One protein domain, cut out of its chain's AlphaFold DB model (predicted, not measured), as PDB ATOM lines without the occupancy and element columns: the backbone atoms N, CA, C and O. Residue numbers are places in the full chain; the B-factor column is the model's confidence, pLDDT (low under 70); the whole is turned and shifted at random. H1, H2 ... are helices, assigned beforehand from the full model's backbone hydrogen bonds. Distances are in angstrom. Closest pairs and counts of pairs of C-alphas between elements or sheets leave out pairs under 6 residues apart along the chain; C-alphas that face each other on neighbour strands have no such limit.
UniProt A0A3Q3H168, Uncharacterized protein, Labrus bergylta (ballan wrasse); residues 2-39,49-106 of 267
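Overview. This is residues 2 to 39 and 49 to 106 of the 267 residues of an uncharacterized protein of Labrus bergylta (ballan wrasse) (UniProt A0A3Q3H168). Two long helices run opposite ways and cross as a very narrow X, H2 reaching past H1 at both ends; they are only loosely paired, coming nearest at Ser 23 of H1 and Glu 72 of H2. The printed part has 96 residues, with H1 then H2 and no named strand, and its class is all helix. It is an extended rod, spanning 86 by 19 by 19 A, with a radius of gyration of the C-alphas of 23.0 A.

Along the chain. H1, residues 2 to 39, begins at C-alpha 2 (-4.348, -68.519, -0.803) and is 55.9 A long from first to last C-alpha. H2, residues 49 to 104, is 82.2 A long and ends at C-alpha 104 (15.577, -74.553, 4.038).

Arrangement. H1 and H2 are close but not clearly touching: their closest C-alphas, of Ser 23 and Glu 72, are 7.8 A apart. They have a shallow tilt of 23 degrees, opposite ways. Every O i to N i+4 pair is within hydrogen-bond range in H1, and 51 of 52 in H2.

Size, cuts and confidence. The C-alphas farthest apart, of Pro 49 and Asn 106, are 86.6 A apart. Residues 40 to 48 are not printed; C-alphas 39 and 49 are 21.8 A apart across this cut. The model's pLDDT is under 70 in 34 residues of the printed part, among them residues 2 to 10 and 93 to 106.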
ATOM      1  N   ALA A   2      -4.946 -68.692   0.546       47.12
ATOM      2  CA  ALA A   2      -4.348 -68.519  -0.803       47.12
ATOM      3  C   ALA A   2      -5.309 -68.742  -2.002       47.12
ATOM      4  O   ALA A   2      -5.318 -67.951  -2.943       47.12
ATOM      5  N   LYS A   3      -6.163 -69.778  -1.952       46.22
ATOM      6  CA  LYS A   3      -7.191 -70.034  -2.987       46.22
ATOM      7  C   LYS A   3      -8.265 -68.936  -3.047       46.22
ATOM      8  O   LYS A   3      -8.761 -68.615  -4.117       46.22
ATOM      9  N   GLU A   4      -8.568 -68.353  -1.896       47.22
ATOM     10  CA  GLU A   4      -9.643 -67.391  -1.633       47.22
ATOM     11  C   GLU A   4      -9.271 -65.980  -2.121       47.22
ATOM     12  O   GLU A   4     -10.061 -65.306  -2.780       47.22
ATOM     13  N   VAL A   5      -8.005 -65.592  -1.914       56.06
ATOM     14  CA  VAL A   5      -7.394 -64.396  -2.517       56.06
ATOM     15  C   VAL A   5      -7.373 -64.512  -4.045       56.06
ATOM     16  O   VAL A   5      -7.694 -63.552  -4.742       56.06
ATOM     17  N   CYS A   6      -7.064 -65.698  -4.587       52.16
ATOM     18  CA  CYS A   6      -7.072 -65.930  -6.034       52.16
ATOM     19  C   CYS A   6      -8.480 -65.806  -6.646       52.16
ATOM     20  O   CYS A   6      -8.622 -65.215  -7.717       52.16
ATOM     21  N   THR A   7      -9.525 -66.301  -5.971       66.06
ATOM     22  CA  THR A   7     -10.914 -66.082  -6.408       66.06
ATOM     23  C   THR A   7     -11.310 -64.611  -6.334       66.06
ATOM     24  O   THR A   7     -11.813 -64.092  -7.325       66.06
ATOM     25  N   HIS A   8     -11.006 -63.909  -5.235       60.16
ATOM     26  CA  HIS A   8     -11.316 -62.478  -5.099       60.16
ATOM     27  C   HIS A   8     -10.674 -61.629  -6.204       60.16
ATOM     28  O   HIS A   8     -11.313 -60.728  -6.746       60.16
ATOM     29  N   MET A   9      -9.429 -61.947  -6.574       62.00
ATOM     30  CA  MET A   9      -8.699 -61.243  -7.629       62.00
ATOM     31  C   MET A   9      -9.344 -61.448  -9.010       62.00
ATOM     32  O   MET A   9      -9.531 -60.477  -9.737       62.00
ATOM     33  N   LYS A  10      -9.790 -62.671  -9.335       69.06
ATOM     34  CA  LYS A  10     -10.529 -62.955 -10.582       69.06
ATOM     35  C   LYS A  10     -11.878 -62.235 -10.645       69.06
ATOM     36  O   LYS A  10     -12.230 -61.707 -11.697       69.06
ATOM     37  N   THR A  11     -12.625 -62.198  -9.538       73.00
ATOM     38  CA  THR A  11     -13.908 -61.480  -9.477       73.00
ATOM     39  C   THR A  11     -13.705 -59.977  -9.664       73.00
ATOM     40  O   THR A  11     -14.472 -59.345 -10.384       73.00
ATOM     41  N   TRP A  12     -12.648 -59.407  -9.077       71.19
ATOM     42  CA  TRP A  12     -12.311 -57.993  -9.247       71.19
ATOM     43  C   TRP A  12     -11.905 -57.664 -10.688       71.19
ATOM     44  O   TRP A  12     -12.375 -56.675 -11.238       71.19
ATOM     45  N   ASP A  13     -11.101 -58.515 -11.333       71.62
ATOM     46  CA  ASP A  13     -10.691 -58.317 -12.731       71.62
ATOM     47  C   ASP A  13     -11.891 -58.399 -13.696       71.62
ATOM     48  O   ASP A  13     -11.962 -57.642 -14.666       71.62
ATOM     49  N   TYR A  14     -12.869 -59.270 -13.408       70.25
ATOM     50  CA  TYR A  14     -14.137 -59.331 -14.142       70.25
ATOM     51  C   TYR A  14     -14.987 -58.071 -13.930       70.25
ATOM     52  O   TYR A  14     -15.412 -57.459 -14.908       70.25
ATOM     53  N   LEU A  15     -15.188 -57.648 -12.675       71.56
ATOM     54  CA  LEU A  15     -15.931 -56.429 -12.344       71.56
ATOM     55  C   LEU A  15     -15.315 -55.196 -13.009       71.56
ATOM     56  O   LEU A  15     -16.041 -54.432 -13.634       71.56
ATOM     57  N   ASN A  16     -13.989 -55.056 -12.953       69.25
ATOM     58  CA  ASN A  16     -13.276 -53.938 -13.561       69.25
ATOM     59  C   ASN A  16     -13.458 -53.906 -15.093       69.25
ATOM     60  O   ASN A  16     -13.681 -52.854 -15.688       69.25
ATOM     61  N   LYS A  17     -13.445 -55.076 -15.745       73.44
ATOM     62  CA  LYS A  17     -13.696 -55.184 -17.190       73.44
ATOM     63  C   LYS A  17     -15.144 -54.840 -17.560       73.44
ATOM     64  O   LYS A  17     -15.373 -54.223 -18.600       73.44
ATOM     65  N   VAL A  18     -16.108 -55.193 -16.705       73.44
ATOM     66  CA  VAL A  18     -17.516 -54.793 -16.851       73.44
ATOM     67  C   VAL A  18     -17.678 -53.283 -16.654       73.44
ATOM     68  O   VAL A  18     -18.322 -52.648 -17.486       73.44
ATOM     69  N   THR A  19     -17.053 -52.672 -15.642       71.62
ATOM     70  CA  THR A  19     -17.131 -51.215 -15.426       71.62
ATOM     71  C   THR A  19     -16.480 -50.421 -16.554       71.62
ATOM     72  O   THR A  19     -17.090 -49.462 -17.016       71.62
ATOM     73  N   SER A  20     -15.322 -50.841 -17.084       72.19
ATOM     74  CA  SER A  20     -14.738 -50.199 -18.275       72.19
ATOM     75  C   SER A  20     -15.645 -50.335 -19.506       72.19
ATOM     76  O   SER A  20     -15.820 -49.372 -20.247       72.19
ATOM     77  N   SER A  21     -16.270 -51.500 -19.714       72.06
ATOM     78  CA  SER A  21     -17.208 -51.698 -20.829       72.06
ATOM     79  C   SER A  21     -18.472 -50.842 -20.697       72.06
ATOM     80  O   SER A  21     -18.992 -50.369 -21.707       72.06
ATOM     81  N   LEU A  22     -18.968 -50.639 -19.473       74.06
ATOM     82  CA  LEU A  22     -20.103 -49.760 -19.196       74.06
ATOM     83  C   LEU A  22     -19.723 -48.284 -19.370       74.06
ATOM     84  O   LEU A  22     -20.499 -47.558 -19.981       74.06
ATOM     85  N   SER A  23     -18.531 -47.864 -18.922       73.81
ATOM     86  CA  SER A  23     -18.004 -46.502 -19.130       73.81
ATOM     87  C   SER A  23     -17.956 -46.151 -20.615       73.81
ATOM     88  O   SER A  23     -18.583 -45.187 -21.049       73.81
ATOM     89  N   LEU A  24     -17.336 -47.017 -21.426       75.31
ATOM     90  CA  LEU A  24     -17.268 -46.848 -22.879       75.31
ATOM     91  C   LEU A  24     -18.661 -46.819 -23.525       75.31
ATOM     92  O   LEU A  24     -18.919 -45.981 -24.385       75.31
ATOM     93  N   SER A  25     -19.585 -47.686 -23.094       73.50
ATOM     94  CA  SER A  25     -20.956 -47.703 -23.621       73.50
ATOM     95  C   SER A  25     -21.749 -46.442 -23.258       73.50
ATOM     96  O   SER A  25     -22.532 -45.967 -24.080       73.50
ATOM     97  N   LEU A  26     -21.565 -45.901 -22.051       74.56
ATOM     98  CA  LEU A  26     -22.176 -44.645 -21.609       74.56
ATOM     99  C   LEU A  26     -21.579 -43.455 -22.369       74.56
ATOM    100  O   LEU A  26     -22.332 -42.637 -22.888       74.56
ATOM    101  N   SER A  27     -20.254 -43.408 -22.512       74.50
ATOM    102  CA  SER A  27     -19.527 -42.368 -23.250       74.50
ATOM    103  C   SER A  27     -19.918 -42.324 -24.736       74.50
ATOM    104  O   SER A  27     -20.230 -41.252 -25.263       74.50
ATOM    105  N   LEU A  28     -20.036 -43.484 -25.403       77.31
ATOM    106  CA  LEU A  28     -20.572 -43.566 -26.770       77.31
ATOM    107  C   LEU A  28     -22.043 -43.129 -26.843       77.31
ATOM    108  O   LEU A  28     -22.410 -42.409 -27.768       77.31
ATOM    109  N   SER A  29     -22.881 -43.544 -25.888       73.75
ATOM    110  CA  SER A  29     -24.312 -43.204 -25.875       73.75
ATOM    111  C   SER A  29     -24.552 -41.703 -25.664       73.75
ATOM    112  O   SER A  29     -25.377 -41.105 -26.362       73.75
ATOM    113  N   LEU A  30     -23.784 -41.059 -24.774       70.44
ATOM    114  CA  LEU A  30     -23.786 -39.601 -24.628       70.44
ATOM    115  C   LEU A  30     -23.286 -38.928 -25.911       70.44
ATOM    116  O   LEU A  30     -23.952 -38.027 -26.407       70.44
ATOM    117  N   SER A  31     -22.175 -39.393 -26.488       73.62
ATOM    118  CA  SER A  31     -21.616 -38.814 -27.720       73.62
ATOM    119  C   SER A  31     -22.604 -38.865 -28.893       73.62
ATOM    120  O   SER A  31     -22.772 -37.864 -29.586       73.62
ATOM    121  N   LEU A  32     -23.320 -39.985 -29.073       75.81
ATOM    122  CA  LEU A  32     -24.402 -40.104 -30.061       75.81
ATOM    123  C   LEU A  32     -25.586 -39.180 -29.747       75.81
ATOM    124  O   LEU A  32     -26.179 -38.600 -30.654       75.81
ATOM    125  N   SER A  33     -25.937 -39.032 -28.468       69.12
ATOM    126  CA  SER A  33     -27.030 -38.147 -28.049       69.12
ATOM    127  C   SER A  33     -26.698 -36.678 -28.332       69.12
ATOM    128  O   SER A  33     -27.548 -35.949 -28.840       69.12
ATOM    129  N   LEU A  34     -25.452 -36.254 -28.080       65.50
ATOM    130  CA  LEU A  34     -24.972 -34.916 -28.430       65.50
ATOM    131  C   LEU A  34     -24.880 -34.707 -29.950       65.50
ATOM    132  O   LEU A  34     -25.242 -33.628 -30.415       65.50
ATOM    133  N   SER A  35     -24.447 -35.700 -30.738       66.12
ATOM    134  CA  SER A  35     -24.385 -35.541 -32.200       66.12
ATOM    135  C   SER A  35     -25.780 -35.416 -32.820       66.12
ATOM    136  O   SER A  35     -26.009 -34.510 -33.615       66.12
ATOM    137  N   VAL A  36     -26.740 -36.250 -32.396       65.69
ATOM    138  CA  VAL A  36     -28.149 -36.146 -32.827       65.69
ATOM    139  C   VAL A  36     -28.755 -34.799 -32.423       65.69
ATOM    140  O   VAL A  36     -29.516 -34.210 -33.193       65.69
ATOM    141  N   PHE A  37     -28.394 -34.279 -31.247       61.69
ATOM    142  CA  PHE A  37     -28.817 -32.947 -30.827       61.69
ATOM    143  C   PHE A  37     -28.206 -31.841 -31.705       61.69
ATOM    144  O   PHE A  37     -28.911 -30.925 -32.117       61.69
ATOM    145  N   SER A  38     -26.911 -31.931 -32.023       60.66
ATOM    146  CA  SER A  38     -26.194 -30.909 -32.797       60.66
ATOM    147  C   SER A  38     -26.595 -30.858 -34.276       60.66
ATOM    148  O   SER A  38     -26.563 -29.774 -34.857       60.66
ATOM    149  N   ASP A  39     -26.977 -31.987 -34.881       54.91
ATOM    150  CA  ASP A  39     -27.530 -32.036 -36.248       54.91
ATOM    151  C   ASP A  39     -29.011 -31.623 -36.307       54.91
ATOM    152  O   ASP A  39     -29.524 -31.262 -37.370       54.91
ATOM    153  N   PRO A  49     -41.463 -20.766 -24.082       58.75
ATOM    154  CA  PRO A  49     -41.134 -21.482 -22.843       58.75
ATOM    155  C   PRO A  49     -40.289 -22.749 -23.069       58.75
ATOM    156  O   PRO A  49     -39.423 -23.056 -22.249       58.75
ATOM    157  N   ASP A  50     -40.480 -23.455 -24.186       58.75
ATOM    158  CA  ASP A  50     -39.823 -24.748 -24.439       58.75
ATOM    159  C   ASP A  50     -38.307 -24.600 -24.660       58.75
ATOM    160  O   ASP A  50     -37.514 -25.470 -24.292       58.75
ATOM    161  N   CYS A  51     -37.875 -23.445 -25.173       64.44
ATOM    162  CA  CYS A  51     -36.467 -23.128 -25.390       64.44
ATOM    163  C   CYS A  51     -35.673 -22.997 -24.079       64.44
ATOM    164  O   CYS A  51     -34.498 -23.362 -24.042       64.44
ATOM    165  N   PHE A  52     -36.295 -22.536 -22.986       71.38
ATOM    166  CA  PHE A  52     -35.622 -22.449 -21.683       71.38
ATOM    167  C   PHE A  52     -35.352 -23.832 -21.084       71.38
ATOM    168  O   PHE A  52     -34.268 -24.062 -20.546       71.38
ATOM    169  N   LEU A  53     -36.296 -24.770 -21.222       74.38
ATOM    170  CA  LEU A  53     -36.097 -26.160 -20.803       74.38
ATOM    171  C   LEU A  53     -34.996 -26.833 -21.631       74.38
ATOM    172  O   LEU A  53     -34.154 -27.527 -21.066       74.38
ATOM    173  N   LEU A  54     -34.953 -26.570 -22.940       74.56
ATOM    174  CA  LEU A  54     -33.912 -27.073 -23.838       74.56
ATOM    175  C   LEU A  54     -32.510 -26.592 -23.422       74.56
ATOM    176  O   LEU A  54     -31.602 -27.405 -23.253       74.56
ATOM    177  N   ILE A  55     -32.345 -25.285 -23.186       77.81
ATOM    178  CA  ILE A  55     -31.076 -24.680 -22.742       77.81
ATOM    179  C   ILE A  55     -30.663 -25.216 -21.364       77.81
ATOM    180  O   ILE A  55     -29.493 -25.537 -21.150       77.81
ATOM    181  N   TYR A  56     -31.613 -25.364 -20.436       74.62
ATOM    182  CA  TYR A  56     -31.341 -25.926 -19.114       74.62
ATOM    183  C   TYR A  56     -30.899 -27.393 -19.200       74.62
ATOM    184  O   TYR A  56     -29.898 -27.765 -18.588       74.62
ATOM    185  N   LEU A  57     -31.584 -28.224 -19.992       79.81
ATOM    186  CA  LEU A  57     -31.200 -29.622 -20.211       79.81
ATOM    187  C   LEU A  57     -29.801 -29.733 -20.830       79.81
ATOM    188  O   LEU A  57     -28.987 -30.499 -20.321       79.81
ATOM    189  N   LEU A  58     -29.484 -28.925 -21.846       77.88
ATOM    190  CA  LEU A  58     -28.146 -28.879 -22.447       77.88
ATOM    191  C   LEU A  58     -27.062 -28.486 -21.444       77.88
ATOM    192  O   LEU A  58     -26.028 -29.146 -21.374       77.88
ATOM    193  N   SER A  59     -27.301 -27.445 -20.644       77.06
ATOM    194  CA  SER A  59     -26.342 -26.993 -19.633       77.06
ATOM    195  C   SER A  59     -26.080 -28.065 -18.570       77.06
ATOM    196  O   SER A  59     -24.928 -28.259 -18.183       77.06
ATOM    197  N   ASN A  60     -27.114 -28.806 -18.151       77.88
ATOM    198  CA  ASN A  60     -26.953 -29.942 -17.244       77.88
ATOM    199  C   ASN A  60     -26.212 -31.109 -17.911       77.88
ATOM    200  O   ASN A  60     -25.320 -31.677 -17.293       77.88
ATOM    201  N   VAL A  61     -26.537 -31.462 -19.161       82.38
ATOM    202  CA  VAL A  61     -25.843 -32.533 -19.904       82.38
ATOM    203  C   VAL A  61     -24.358 -32.212 -20.073       82.38
ATOM    204  O   VAL A  61     -23.527 -33.082 -19.827       82.38
ATOM    205  N   PHE A  62     -24.017 -30.966 -20.411       82.12
ATOM    206  CA  PHE A  62     -22.629 -30.521 -20.550       82.12
ATOM    207  C   PHE A  62     -21.881 -30.572 -19.208       82.12
ATOM    208  O   PHE A  62     -20.811 -31.166 -19.117       82.12
ATOM    209  N   GLN A  63     -22.487 -30.058 -18.129       82.44
ATOM    210  CA  GLN A  63     -21.908 -30.150 -16.784       82.44
ATOM    211  C   GLN A  63     -21.727 -31.609 -16.323       82.44
ATOM    212  O   GLN A  63     -20.712 -31.943 -15.711       82.44
ATOM    213  N   LEU A  64     -22.685 -32.494 -16.622       81.75
ATOM    214  CA  LEU A  64     -22.548 -33.925 -16.349       81.75
ATOM    215  C   LEU A  64     -21.423 -34.552 -17.177       81.75
ATOM    216  O   LEU A  64     -20.740 -35.433 -16.664       81.75
ATOM    217  N   GLN A  65     -21.211 -34.115 -18.419       82.06
ATOM    218  CA  GLN A  65     -20.146 -34.632 -19.275       82.06
ATOM    219  C   GLN A  65     -18.753 -34.286 -18.732       82.06
ATOM    220  O   GLN A  65     -17.922 -35.188 -18.629       82.06
ATOM    221  N   ASP A  66     -18.527 -33.043 -18.297       81.44
ATOM    222  CA  ASP A  66     -17.272 -32.636 -17.644       81.44
ATOM    223  C   ASP A  66     -17.010 -33.459 -16.369       81.44
ATOM    224  O   ASP A  66     -15.914 -33.989 -16.161       81.44
ATOM    225  N   VAL A  67     -18.041 -33.641 -15.532       86.06
ATOM    226  CA  VAL A  67     -17.947 -34.443 -14.299       86.06
ATOM    227  C   VAL A  67     -17.686 -35.923 -14.602       86.06
ATOM    228  O   VAL A  67     -16.887 -36.552 -13.908       86.06
ATOM    229  N   LEU A  68     -18.327 -36.498 -15.624       83.50
ATOM    230  CA  LEU A  68     -18.100 -37.888 -16.037       83.50
ATOM    231  C   LEU A  68     -16.677 -38.091 -16.570       83.50
ATOM    232  O   LEU A  68     -16.024 -39.056 -16.172       83.50
ATOM    233  N   LEU A  69     -16.174 -37.166 -17.392       85.81
ATOM    234  CA  LEU A  69     -14.809 -37.206 -17.919       85.81
ATOM    235  C   LEU A  69     -13.771 -37.137 -16.785       85.81
ATOM    236  O   LEU A  69     -12.849 -37.951 -16.738       85.81
ATOM    237  N   GLN A  70     -13.976 -36.242 -15.812       88.75
ATOM    238  CA  GLN A  70     -13.127 -36.150 -14.619       88.75
ATOM    239  C   GLN A  70     -13.131 -37.456 -13.798       88.75
ATOM    240  O   GLN A  70     -12.095 -37.866 -13.268       88.75
ATOM    241  N   ARG A  71     -14.280 -38.142 -13.692       83.94
ATOM    242  CA  ARG A  71     -14.373 -39.445 -13.007       83.94
ATOM    243  C   ARG A  71     -13.699 -40.577 -13.778       83.94
ATOM    244  O   ARG A  71     -13.161 -41.482 -13.143       83.94
ATOM    245  N   GLU A  72     -13.697 -40.535 -15.108       81.94
ATOM    246  CA  GLU A  72     -12.984 -41.514 -15.935       81.94
ATOM    247  C   GLU A  72     -11.456 -41.371 -15.785       81.94
ATOM    248  O   GLU A  72     -10.763 -42.379 -15.620       81.94
ATOM    249  N   GLU A  73     -10.931 -40.140 -15.709       89.25
ATOM    250  CA  GLU A  73      -9.512 -39.881 -15.410       89.25
ATOM    251  C   GLU A  73      -9.114 -40.355 -13.996       89.25
ATOM    252  O   GLU A  73      -8.108 -41.051 -13.823       89.25
ATOM    253  N   GLU A  74      -9.921 -40.033 -12.977       87.00
ATOM    254  CA  GLU A  74      -9.699 -40.487 -11.596       87.00
ATOM    255  C   GLU A  74      -9.666 -42.024 -11.510       87.00
ATOM    256  O   GLU A  74      -8.784 -42.603 -10.863       87.00
ATOM    257  N   LEU A  75     -10.578 -42.700 -12.217       84.50
ATOM    258  CA  LEU A  75     -10.642 -44.158 -12.272       84.50
ATOM    259  C   LEU A  75      -9.414 -44.755 -12.977       84.50
ATOM    260  O   LEU A  75      -8.842 -45.722 -12.468       84.50
ATOM    261  N   ALA A  76      -8.949 -44.156 -14.078       85.50
ATOM    262  CA  ALA A  76      -7.725 -44.581 -14.761       85.50
ATOM    263  C   ALA A  76      -6.488 -44.482 -13.846       85.50
ATOM    264  O   ALA A  76      -5.685 -45.421 -13.779       85.50
ATOM    265  N   ARG A  77      -6.366 -43.393 -13.075       92.88
ATOM    266  CA  ARG A  77      -5.284 -43.203 -12.095       92.88
ATOM    267  C   ARG A  77      -5.335 -44.235 -10.965       92.88
ATOM    268  O   ARG A  77      -4.322 -44.874 -10.670       92.88
ATOM    269  N   LEU A  78      -6.510 -44.458 -10.371       90.31
ATOM    270  CA  LEU A  78      -6.705 -45.484  -9.336       90.31
ATOM    271  C   LEU A  78      -6.417 -46.898  -9.864       90.31
ATOM    272  O   LEU A  78      -5.882 -47.741  -9.140       90.31
ATOM    273  N   GLN A  79      -6.730 -47.167 -11.132       85.38
ATOM    274  CA  GLN A  79      -6.448 -48.440 -11.788       85.38
ATOM    275  C   GLN A  79      -4.940 -48.647 -12.028       85.38
ATOM    276  O   GLN A  79      -4.439 -49.763 -11.851       85.38
ATOM    277  N   GLU A  80      -4.188 -47.588 -12.344       92.44
ATOM    278  CA  GLU A  80      -2.721 -47.627 -12.396       92.44
ATOM    279  C   GLU A  80      -2.106 -47.896 -11.008       92.44
ATOM    280  O   GLU A  80      -1.239 -48.763 -10.868       92.44
ATOM    281  N   GLU A  81      -2.585 -47.220  -9.960       90.31
ATOM    282  CA  GLU A  81      -2.137 -47.446  -8.579       90.31
ATOM    283  C   GLU A  81      -2.477 -48.861  -8.082       90.31
ATOM    284  O   GLU A  81      -1.624 -49.528  -7.486       90.31
ATOM    285  N   ASN A  82      -3.658 -49.394  -8.409       89.12
ATOM    286  CA  ASN A  82      -4.015 -50.784  -8.101       89.12
ATOM    287  C   ASN A  82      -3.068 -51.779  -8.793       89.12
ATOM    288  O   ASN A  82      -2.617 -52.749  -8.177       89.12
ATOM    289  N   ASN A  83      -2.693 -51.512 -10.048       88.19
ATOM    290  CA  ASN A  83      -1.703 -52.307 -10.772       88.19
ATOM    291  C   ASN A  83      -0.307 -52.220 -10.129       88.19
ATOM    292  O   ASN A  83       0.346 -53.257  -9.979       88.19
ATOM    293  N   LYS A  84       0.134 -51.037  -9.676       92.56
ATOM    294  CA  LYS A  84       1.390 -50.866  -8.913       92.56
ATOM    295  C   LYS A  84       1.370 -51.679  -7.612       92.56
ATOM    296  O   LYS A  84       2.325 -52.405  -7.332       92.56
ATOM    297  N   LEU A  85       0.267 -51.650  -6.860       89.62
ATOM    298  CA  LEU A  85       0.090 -52.455  -5.643       89.62
ATOM    299  C   LEU A  85       0.115 -53.964  -5.940       89.62
ATOM    300  O   LEU A  85       0.809 -54.717  -5.254       89.62
ATOM    301  N   ARG A  86      -0.570 -54.421  -6.994       83.38
ATOM    302  CA  ARG A  86      -0.531 -55.826  -7.446       83.38
ATOM    303  C   ARG A  86       0.885 -56.269  -7.815       83.38
ATOM    304  O   ARG A  86       1.308 -57.353  -7.406       83.38
ATOM    305  N   GLN A  87       1.635 -55.432  -8.535       87.25
ATOM    306  CA  GLN A  87       3.041 -55.691  -8.848       87.25
ATOM    307  C   GLN A  87       3.882 -55.794  -7.570       87.25
ATOM    308  O   GLN A  87       4.600 -56.786  -7.414       87.25
ATOM    309  N   PHE A  88       3.726 -54.853  -6.630       90.25
ATOM    310  CA  PHE A  88       4.413 -54.861  -5.335       90.25
ATOM    311  C   PHE A  88       4.169 -56.165  -4.566       90.25
ATOM    312  O   PHE A  88       5.125 -56.893  -4.291       90.25
ATOM    313  N   PHE A  89       2.906 -56.540  -4.326       80.69
ATOM    314  CA  PHE A  89       2.580 -57.804  -3.657       80.69
ATOM    315  C   PHE A  89       3.156 -59.013  -4.406       80.69
ATOM    316  O   PHE A  89       3.777 -59.880  -3.787       80.69
ATOM    317  N   SER A  90       3.022 -59.067  -5.736       77.38
ATOM    318  CA  SER A  90       3.565 -60.178  -6.532       77.38
ATOM    319  C   SER A  90       5.094 -60.306  -6.419       77.38
ATOM    320  O   SER A  90       5.615 -61.422  -6.432       77.38
ATOM    321  N   SER A  91       5.804 -59.186  -6.255       78.12
ATOM    322  CA  SER A  91       7.252 -59.134  -6.043       78.12
ATOM    323  C   SER A  91       7.626 -59.604  -4.632       78.12
ATOM    324  O   SER A  91       8.421 -60.536  -4.476       78.12
ATOM    325  N   SER A  92       6.977 -59.057  -3.598       73.25
ATOM    326  CA  SER A  92       7.205 -59.432  -2.195       73.25
ATOM    327  C   SER A  92       6.916 -60.914  -1.922       73.25
ATOM    328  O   SER A  92       7.693 -61.580  -1.230       73.25
ATOM    329  N   PHE A  93       5.850 -61.478  -2.504       61.88
ATOM    330  CA  PHE A  93       5.545 -62.906  -2.357       61.88
ATOM    331  C   PHE A  93       6.558 -63.804  -3.087       61.88
ATOM    332  O   PHE A  93       6.966 -64.824  -2.525       61.88
ATOM    333  N   LYS A  94       7.034 -63.420  -4.283       62.69
ATOM    334  CA  LYS A  94       8.098 -64.154  -5.002       62.69
ATOM    335  C   LYS A  94       9.413 -64.182  -4.217       62.69
ATOM    336  O   LYS A  94       9.998 -65.254  -4.061       62.69
ATOM    337  N   LEU A  95       9.839 -63.043  -3.665       57.38
ATOM    338  CA  LEU A  95      11.042 -62.954  -2.824       57.38
ATOM    339  C   LEU A  95      10.925 -63.810  -1.553       57.38
ATOM    340  O   LEU A  95      11.876 -64.496  -1.177       57.38
ATOM    341  N   THR A  96       9.743 -63.837  -0.929       56.38
ATOM    342  CA  THR A  96       9.483 -64.665   0.262       56.38
ATOM    343  C   THR A  96       9.574 -66.168  -0.041       56.38
ATOM    344  O   THR A  96      10.063 -66.942   0.787       56.38
ATOM    345  N   ALA A  97       9.145 -66.594  -1.235       54.66
ATOM    346  CA  ALA A  97       9.248 -67.984  -1.676       54.66
ATOM    347  C   ALA A  97      10.702 -68.395  -1.979       54.66
ATOM    348  O   ALA A  97      11.182 -69.388  -1.425       54.66
ATOM    349  N   ASP A  98      11.430 -67.622  -2.792       53.09
ATOM    350  CA  ASP A  98      12.827 -67.926  -3.143       53.09
ATOM    351  C   ASP A  98      13.747 -67.891  -1.905       53.09
ATOM    352  O   ASP A  98      14.494 -68.844  -1.657       53.09
ATOM    353  N   GLY A  99      13.596 -66.876  -1.045       53.28
ATOM    354  CA  GLY A  99      14.321 -66.771   0.226       53.28
ATOM    355  C   GLY A  99      14.112 -67.979   1.148       53.28
ATOM    356  O   GLY A  99      15.083 -68.534   1.671       53.28
ATOM    357  N   ARG A 100      12.867 -68.468   1.290       52.41
ATOM    358  CA  ARG A 100      12.580 -69.672   2.097       52.41
ATOM    359  C   ARG A 100      13.201 -70.941   1.510       52.41
ATOM    360  O   ARG A 100      13.668 -71.772   2.287       52.41
ATOM    361  N   THR A 101      13.254 -71.112   0.184       52.72
ATOM    362  CA  THR A 101      13.871 -72.324  -0.403       52.72
ATOM    363  C   THR A 101      15.392 -72.363  -0.238       52.72
ATOM    364  O   THR A 101      15.952 -73.444  -0.059       52.72
ATOM    365  N   LYS A 102      16.061 -71.203  -0.241       52.56
ATOM    366  CA  LYS A 102      17.514 -71.101  -0.017       52.56
ATOM    367  C   LYS A 102      17.891 -71.317   1.450       52.56
ATOM    368  O   LYS A 102      18.868 -72.013   1.717       52.56
ATOM    369  N   LEU A 103      17.085 -70.829   2.397       47.75
ATOM    370  CA  LEU A 103      17.305 -71.099   3.822       47.75
ATOM    371  C   LEU A 103      17.045 -72.575   4.177       47.75
ATOM    372  O   LEU A 103      17.862 -73.199   4.848       47.75
ATOM    373  N   LYS A 104      15.955 -73.174   3.672       48.72
ATOM    374  CA  LYS A 104      15.577 -74.553   4.038       48.72
ATOM    375  C   LYS A 104      16.568 -75.618   3.542       48.72
ATOM    376  O   LYS A 104      16.695 -76.658   4.178       48.72
ATOM    377  N   ARG A 105      17.299 -75.352   2.451       51.53
ATOM    378  CA  ARG A 105      18.341 -76.256   1.927       51.53
ATOM    379  C   ARG A 105      19.610 -76.307   2.794       51.53
ATOM    380  O   ARG A 105      20.341 -77.280   2.695       51.53
ATOM    381  N   ASN A 106      19.842 -75.308   3.652       44.19
ATOM    382  CA  ASN A 106      20.977 -75.281   4.585       44.19
ATOM    383  C   ASN A 106      20.666 -75.929   5.950       44.19
ATOM    384  O   ASN A 106      21.585 -76.190   6.712       44.19
TER     385      ASN A 106